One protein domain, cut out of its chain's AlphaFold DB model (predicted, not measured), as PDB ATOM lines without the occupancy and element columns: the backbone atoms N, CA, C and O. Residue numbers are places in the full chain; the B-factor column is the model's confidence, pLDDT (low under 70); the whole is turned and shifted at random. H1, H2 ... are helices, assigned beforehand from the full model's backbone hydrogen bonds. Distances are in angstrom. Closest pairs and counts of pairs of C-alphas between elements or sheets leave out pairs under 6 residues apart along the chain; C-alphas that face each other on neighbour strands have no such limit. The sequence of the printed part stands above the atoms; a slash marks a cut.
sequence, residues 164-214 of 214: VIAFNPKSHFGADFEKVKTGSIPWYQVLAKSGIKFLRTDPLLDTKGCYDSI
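AT A GLANCE: This is residues 164 to 214 of the 214 residues of an uncharacterized protein of Thaumarchaeota archaeon (UniProt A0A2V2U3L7). With little regular structure, this domain has two short helices, H1 and H2, packed together at one end, and a long link running out to the small helix H3 near the other end. The printed part has 51 residues with three named helices, H1, H2 and H3 in that order, and no named strand; it is all helix in class, with 17 residues in named elements. It is elongated, 33 by 19 by 18 A, and only just loose, close to compact, with a radius of gyration of the C-alphas of 12.1 A.

IN THESE COORDINATES: H1, residues 174 to 181, begins at C-alpha (16.107, -15.974, -33.908) and is 10.6 A long. H2, residues 187 to 191, is 6.5 A. H3, residues 207 to 210, is 5.1 A and ends at C-alpha (33.073, 2.556, -31.722).

HOW THE PARTS SIT: H1 and H2 touch; their closest C-alphas, of Val 180 and Trp 187, are 5.5 A apart. H3 is apart from both. Every O i to N i+4 pair is within hydrogen-bond range in H1 and H2; H3 is too short for one.

THE WHOLE: The C-alphas farthest apart, of Ser 184 and Leu 205, are 34.7 A apart. The printed part has no cut. The link from H1 to H2 is tight; that from H2 to H3, 15 residues, is long. Residues 211 to 214 have pLDDT under 70.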
ATOM      1  N   VAL A 164      20.931  -0.793 -30.315       88.75
ATOM      2  CA  VAL A 164      20.150  -2.028 -30.226       88.75
ATOM      3  C   VAL A 164      20.818  -3.157 -30.998       88.75
ATOM      4  O   VAL A 164      21.500  -2.934 -32.000       88.75
ATOM      5  N   ILE A 165      20.556  -4.393 -30.570       89.62
ATOM      6  CA  ILE A 165      20.882  -5.590 -31.346       89.62
ATOM      7  C   ILE A 165      19.679  -5.905 -32.233       89.62
ATOM      8  O   ILE A 165      18.674  -6.454 -31.782       89.62
ATOM      9  N   ALA A 166      19.779  -5.541 -33.509       91.44
ATOM     10  CA  ALA A 166      18.798  -5.941 -34.505       91.44
ATOM     11  C   ALA A 166      19.052  -7.389 -34.944       91.44
ATOM     12  O   ALA A 166      20.189  -7.784 -35.202       91.44
ATOM     13  N   PHE A 167      17.987  -8.178 -35.074       93.31
ATOM     14  CA  PHE A 167      18.062  -9.553 -35.561       93.31
ATOM     15  C   PHE A 167      16.877  -9.875 -36.473       93.31
ATOM     16  O   PHE A 167      15.832  -9.227 -36.426       93.31
ATOM     17  N   ASN A 168      17.036 -10.905 -37.304       91.81
ATOM     18  CA  ASN A 168      15.934 -11.484 -38.062       91.81
ATOM     19  C   ASN A 168      15.345 -12.662 -37.260       91.81
ATOM     20  O   ASN A 168      16.076 -13.633 -37.029       91.81
ATOM     21  N   PRO A 169      14.052 -12.643 -36.882       92.62
ATOM     22  CA  PRO A 169      13.418 -13.748 -36.152       92.62
ATOM     23  C   PRO A 169      13.462 -15.093 -36.888       92.62
ATOM     24  O   PRO A 169      13.353 -16.141 -36.263       92.62
ATOM     25  N   LYS A 170      13.663 -15.076 -38.213       93.81
ATOM     26  CA  LYS A 170      13.817 -16.274 -39.056       93.81
ATOM     27  C   LYS A 170      15.260 -16.792 -39.144       93.81
ATOM     28  O   LYS A 170      15.508 -17.765 -39.849       93.81
ATOM     29  N   SER A 171      16.225 -16.126 -38.508       92.06
ATOM     30  CA  SER A 171      17.617 -16.593 -38.462       92.06
ATOM     31  C   SER A 171      17.767 -17.821 -37.557       92.06
ATOM     32  O   SER A 171      16.916 -18.071 -36.706       92.06
ATOM     33  N   HIS A 172      18.876 -18.558 -37.698       93.69
ATOM     34  CA  HIS A 172      19.186 -19.736 -36.871       93.69
ATOM     35  C   HIS A 172      19.038 -19.436 -35.365       93.69
ATOM     36  O   HIS A 172      18.408 -20.196 -34.639       93.69
ATOM     37  N   PHE A 173      19.530 -18.281 -34.909       94.81
ATOM     38  CA  PHE A 173      19.466 -17.859 -33.505       94.81
ATOM     39  C   PHE A 173      18.245 -16.982 -33.175       94.81
ATOM     40  O   PHE A 173      18.175 -16.408 -32.090       94.81
ATOM     41  N   GLY A 174      17.263 -16.862 -34.079       95.00
ATOM     42  CA  GLY A 174      16.107 -15.974 -33.908       95.00
ATOM     43  C   GLY A 174      15.301 -16.272 -32.642       95.00
ATOM     44  O   GLY A 174      14.985 -15.359 -31.885       95.00
ATOM     45  N   ALA A 175      15.055 -17.552 -32.348       96.50
ATOM     46  CA  ALA A 175      14.351 -17.969 -31.133       96.50
ATOM     47  C   ALA A 175      15.120 -17.640 -29.839       96.50
ATOM     48  O   ALA A 175      14.504 -17.394 -28.803       96.50
ATOM     49  N   ASP A 176      16.455 -17.626 -29.879       95.75
ATOM     50  CA  ASP A 176      17.265 -17.204 -28.734       95.75
ATOM     51  C   ASP A 176      17.168 -15.688 -28.523       95.75
ATOM     52  O   ASP A 176      16.993 -15.239 -27.394       95.75
ATOM     53  N   PHE A 177      17.201 -14.895 -29.598       94.62
ATOM     54  CA  PHE A 177      17.025 -13.444 -29.499       94.62
ATOM     55  C   PHE A 177      15.606 -13.024 -29.076       94.62
ATOM     56  O   PHE A 177      15.452 -12.012 -28.395       94.62
ATOM     57  N   GLU A 178      14.570 -13.817 -29.362       96.25
ATOM     58  CA  GLU A 178      13.241 -13.588 -28.771       96.25
ATOM     59  C   GLU A 178      13.245 -13.800 -27.245       96.25
ATOM     60  O   GLU A 178      12.631 -13.023 -26.517       96.25
ATOM     61  N   LYS A 179      14.008 -14.776 -26.729       96.38
ATOM     62  CA  LYS A 179      14.202 -14.946 -25.274       96.38
ATOM     63  C   LYS A 179      15.004 -13.797 -24.658       96.38
ATOM     64  O   LYS A 179      14.769 -13.437 -23.505       96.38
ATOM     65  N   VAL A 180      15.945 -13.218 -25.408       95.12
ATOM     66  CA  VAL A 180      16.669 -12.004 -24.993       95.12
ATOM     67  C   VAL A 180      15.706 -10.836 -24.843       95.12
ATOM     68  O   VAL A 180      15.724 -10.142 -23.830       95.12
ATOM     69  N   LYS A 181      14.815 -10.649 -25.821       91.75
ATOM     70  CA  LYS A 181      13.811  -9.580 -25.812       91.75
ATOM     71  C   LYS A 181      12.859  -9.665 -24.614       91.75
ATOM     72  O   LYS A 181      12.436  -8.628 -24.111       91.75
ATOM     73  N   THR A 182      12.537 -10.869 -24.135       94.56
ATOM     74  CA  THR A 182      11.718 -11.077 -22.923       94.56
ATOM     75  C   THR A 182      12.521 -11.041 -21.620       94.56
ATOM     76  O   THR A 182      11.943 -11.213 -20.549       94.56
ATOM     77  N   GLY A 183      13.843 -10.844 -21.684       92.75
ATOM     78  CA  GLY A 183      14.732 -10.848 -20.520       92.75
ATOM     79  C   GLY A 183      14.966 -12.235 -19.915       92.75
ATOM     80  O   GLY A 183      15.480 -12.340 -18.806       92.75
ATOM     81  N   SER A 184      14.589 -13.309 -20.615       96.62
ATOM     82  CA  SER A 184      14.730 -14.682 -20.117       96.62
ATOM     83  C   SER A 184      16.178 -15.174 -20.146       96.62
ATOM     84  O   SER A 184      16.553 -16.007 -19.328       96.62
ATOM     85  N   ILE A 185      16.986 -14.660 -21.078       94.62
ATOM     86  CA  ILE A 185      18.440 -14.856 -21.125       94.62
ATOM     87  C   ILE A 185      19.125 -13.529 -21.485       94.62
ATOM     88  O   ILE A 185      18.543 -12.727 -22.218       94.62
ATOM     89  N   PRO A 186      20.354 -13.268 -21.017       95.06
ATOM     90  CA  PRO A 186      21.090 -12.074 -21.409       95.06
ATOM     91  C   PRO A 186      21.592 -12.158 -22.860       95.06
ATOM     92  O   PRO A 186      21.991 -13.221 -23.342       95.06
ATOM     93  N   TRP A 187      21.638 -11.017 -23.550       93.12
ATOM     94  CA  TRP A 187      22.029 -10.931 -24.966       93.12
ATOM     95  C   TRP A 187      23.440 -11.465 -25.249       93.12
ATOM     96  O   TRP A 187      23.650 -12.138 -26.259       93.12
ATOM     97  N   TYR A 188      24.397 -11.231 -24.345       93.62
ATOM     98  CA  TYR A 188      25.793 -11.640 -24.530       93.62
ATOM     99  C   TYR A 188      25.963 -13.166 -24.548       93.62
ATOM    100  O   TYR A 188      26.869 -13.670 -25.205       93.62
ATOM    101  N   GLN A 189      25.067 -13.923 -23.900       95.00
ATOM    102  CA  GLN A 189      25.082 -15.387 -23.983       95.00
ATOM    103  C   GLN A 189      24.704 -15.880 -25.375       95.00
ATOM    104  O   GLN A 189      25.238 -16.890 -25.825       95.00
ATOM    105  N   VAL A 190      23.795 -15.180 -26.063       94.31
ATOM    106  CA  VAL A 190      23.455 -15.507 -27.449       94.31
ATOM    107  C   VAL A 190      24.627 -15.168 -28.356       94.31
ATOM    108  O   VAL A 190      24.988 -16.006 -29.169       94.31
ATOM    109  N   LEU A 191      25.276 -14.011 -28.172       93.06
ATOM    110  CA  LEU A 191      26.440 -13.625 -28.981       93.06
ATOM    111  C   LEU A 191      27.661 -14.538 -28.795       93.06
ATOM    112  O   LEU A 191      28.430 -14.707 -29.736       93.06
ATOM    113  N   ALA A 192      27.814 -15.162 -27.626       94.69
ATOM    114  CA  ALA A 192      28.884 -16.121 -27.354       94.69
ATOM    115  C   ALA A 192      28.658 -17.510 -27.986       94.69
ATOM    116  O   ALA A 192      29.539 -18.371 -27.909       94.69
ATOM    117  N   LYS A 193      27.488 -17.780 -28.588       94.56
ATOM    118  CA  LYS A 193      27.212 -19.084 -29.205       94.56
ATOM    119  C   LYS A 193      28.059 -19.293 -30.460       94.56
ATOM    120  O   LYS A 193      28.179 -18.416 -31.314       94.56
ATOM    121  N   SER A 194      28.573 -20.513 -30.607       95.56
ATOM    122  CA  SER A 194      29.281 -20.921 -31.821       95.56
ATOM    123  C   SER A 194      28.391 -20.757 -33.056       95.56
ATOM    124  O   SER A 194      27.222 -21.140 -33.043       95.56
ATOM    125  N   GLY A 195      28.949 -20.185 -34.124       92.88
ATOM    126  CA  GLY A 195      28.251 -19.958 -35.392       92.88
ATOM    127  C   GLY A 195      27.462 -18.647 -35.485       92.88
ATOM    128  O   GLY A 195      26.943 -18.347 -36.564       92.88
ATOM    129  N   ILE A 196      27.386 -17.841 -34.417       93.38
ATOM    130  CA  ILE A 196      26.869 -16.467 -34.496       93.38
ATOM    131  C   ILE A 196      27.768 -15.627 -35.401       93.38
ATOM    132  O   ILE A 196      28.995 -15.673 -35.320       93.38
ATOM    133  N   LYS A 197      27.134 -14.803 -36.236       90.62
ATOM    134  CA  LYS A 197      27.789 -13.715 -36.960       90.62
ATOM    135  C   LYS A 197      27.227 -12.401 -36.444       90.62
ATOM    136  O   LYS A 197      26.060 -12.097 -36.682       90.62
ATOM    137  N   PHE A 198      28.056 -11.657 -35.728       88.06
ATOM    138  CA  PHE A 198      27.741 -10.312 -35.271       88.06
ATOM    139  C   PHE A 198      28.344  -9.302 -36.246       88.06
ATOM    140  O   PHE A 198      29.499  -9.439 -36.646       88.06
ATOM    141  N   LEU A 199      27.543  -8.325 -36.665       89.75
ATOM    142  CA  LEU A 199      27.945  -7.300 -37.621       89.75
ATOM    143  C   LEU A 199      27.790  -5.926 -36.987       89.75
ATOM    144  O   LEU A 199      26.810  -5.651 -36.295       89.75
ATOM    145  N   ARG A 200      28.752  -5.064 -37.285       89.25
ATOM    146  CA  ARG A 200      28.802  -3.658 -36.895       89.25
ATOM    147  C   ARG A 200      29.519  -2.869 -37.984       89.25
ATOM    148  O   ARG A 200      30.146  -3.465 -38.861       89.25
ATOM    149  N   THR A 201      29.425  -1.551 -37.927       90.38
ATOM    150  CA  THR A 201      30.177  -0.672 -38.822       90.38
ATOM    151  C   THR A 201      31.642  -0.565 -38.397       90.38
ATOM    152  O   THR A 201      32.006  -0.931 -37.273       90.38
ATOM    153  N   ASP A 202      32.491  -0.120 -39.328       93.00
ATOM    154  CA  ASP A 202      33.921   0.073 -39.080       93.00
ATOM    155  C   ASP A 202      34.119   1.161 -38.004       93.00
ATOM    156  O   ASP A 202      33.731   2.310 -38.233       93.00
ATOM    157  N   PRO A 203      34.719   0.833 -36.843       90.88
ATOM    158  CA  PRO A 203      34.884   1.773 -35.736       90.88
ATOM    159  C   PRO A 203      35.843   2.922 -36.057       90.88
ATOM    160  O   PRO A 203      35.875   3.904 -35.324       90.88
ATOM    161  N   LEU A 204      36.656   2.811 -37.109       92.25
ATOM    162  CA  LEU A 204      37.553   3.885 -37.529       92.25
ATOM    163  C   LEU A 204      36.839   4.926 -38.398       92.25
ATOM    164  O   LEU A 204      37.325   6.049 -38.526       92.25
ATOM    165  N   LEU A 205      35.700   4.561 -38.990       93.75
ATOM    166  CA  LEU A 205      34.972   5.389 -39.952       93.75
ATOM    167  C   LEU A 205      33.617   5.858 -39.416       93.75
ATOM    168  O   LEU A 205      33.192   6.973 -39.717       93.75
ATOM    169  N   ASP A 206      32.945   5.044 -38.606       92.69
ATOM    170  CA  ASP A 206      31.601   5.304 -38.101       92.69
ATOM    171  C   ASP A 206      31.545   5.192 -36.576       92.69
ATOM    172  O   ASP A 206      31.867   4.159 -35.989       92.69
ATOM    173  N   THR A 207      31.051   6.248 -35.927       88.00
ATOM    174  CA  THR A 207      30.896   6.315 -34.474       88.00
ATOM    175  C   THR A 207      29.982   5.220 -33.933       88.00
ATOM    176  O   THR A 207      30.205   4.729 -32.826       88.00
ATOM    177  N   LYS A 208      28.989   4.762 -34.706       84.56
ATOM    178  CA  LYS A 208      28.159   3.620 -34.293       84.56
ATOM    179  C   LYS A 208      28.982   2.337 -34.120       84.56
ATOM    180  O   LYS A 208      28.609   1.477 -33.325       84.56
ATOM    181  N   GLY A 209      30.104   2.227 -34.826       83.69
ATOM    182  CA  GLY A 209      31.049   1.129 -34.701       83.69
ATOM    183  C   GLY A 209      31.914   1.203 -33.443       83.69
ATOM    184  O   GLY A 209      32.375   0.159 -33.009       83.69
ATOM    185  N   CYS A 210      32.137   2.381 -32.845       77.88
ATOM    186  CA  CYS A 210      33.073   2.556 -31.722       77.88
ATOM    187  C   CYS A 210      32.549   2.055 -30.367       77.88
ATOM    188  O   CYS A 210      33.344   1.756 -29.481       77.88
ATOM    189  N   TYR A 211      31.231   1.998 -30.171       63.06
ATOM    190  CA  TYR A 211      30.619   1.686 -28.869       63.06
ATOM    191  C   TYR A 211      30.599   0.183 -28.533       63.06
ATOM    192  O   TYR A 211      29.736  -0.282 -27.791       63.06
ATOM    193  N   ASP A 212      31.550  -0.583 -29.068       43.62
ATOM    194  CA  ASP A 212      31.657  -2.031 -28.903       43.62
ATOM    195  C   ASP A 212      32.917  -2.483 -28.149       43.62
ATOM    196  O   ASP A 212      33.313  -3.639 -28.282       43.62
ATOM    197  N   SER A 213      33.538  -1.621 -27.334       27.88
ATOM    198  CA  SER A 213      34.554  -2.083 -26.381       27.88
ATOM    199  C   SER A 213      33.897  -2.998 -25.336       27.88
ATOM    200  O   SER A 213      33.408  -2.530 -24.304       27.88
ATOM    201  N   ILE A 214      33.825  -4.286 -25.671       30.64
ATOM    202  CA  ILE A 214      33.492  -5.418 -24.800       30.64
ATOM    203  C   ILE A 214      34.765  -5.859 -24.084       30.64
ATOM    204  O   ILE A 214      35.811  -5.968 -24.765       30.64
TER     205      ILE A 214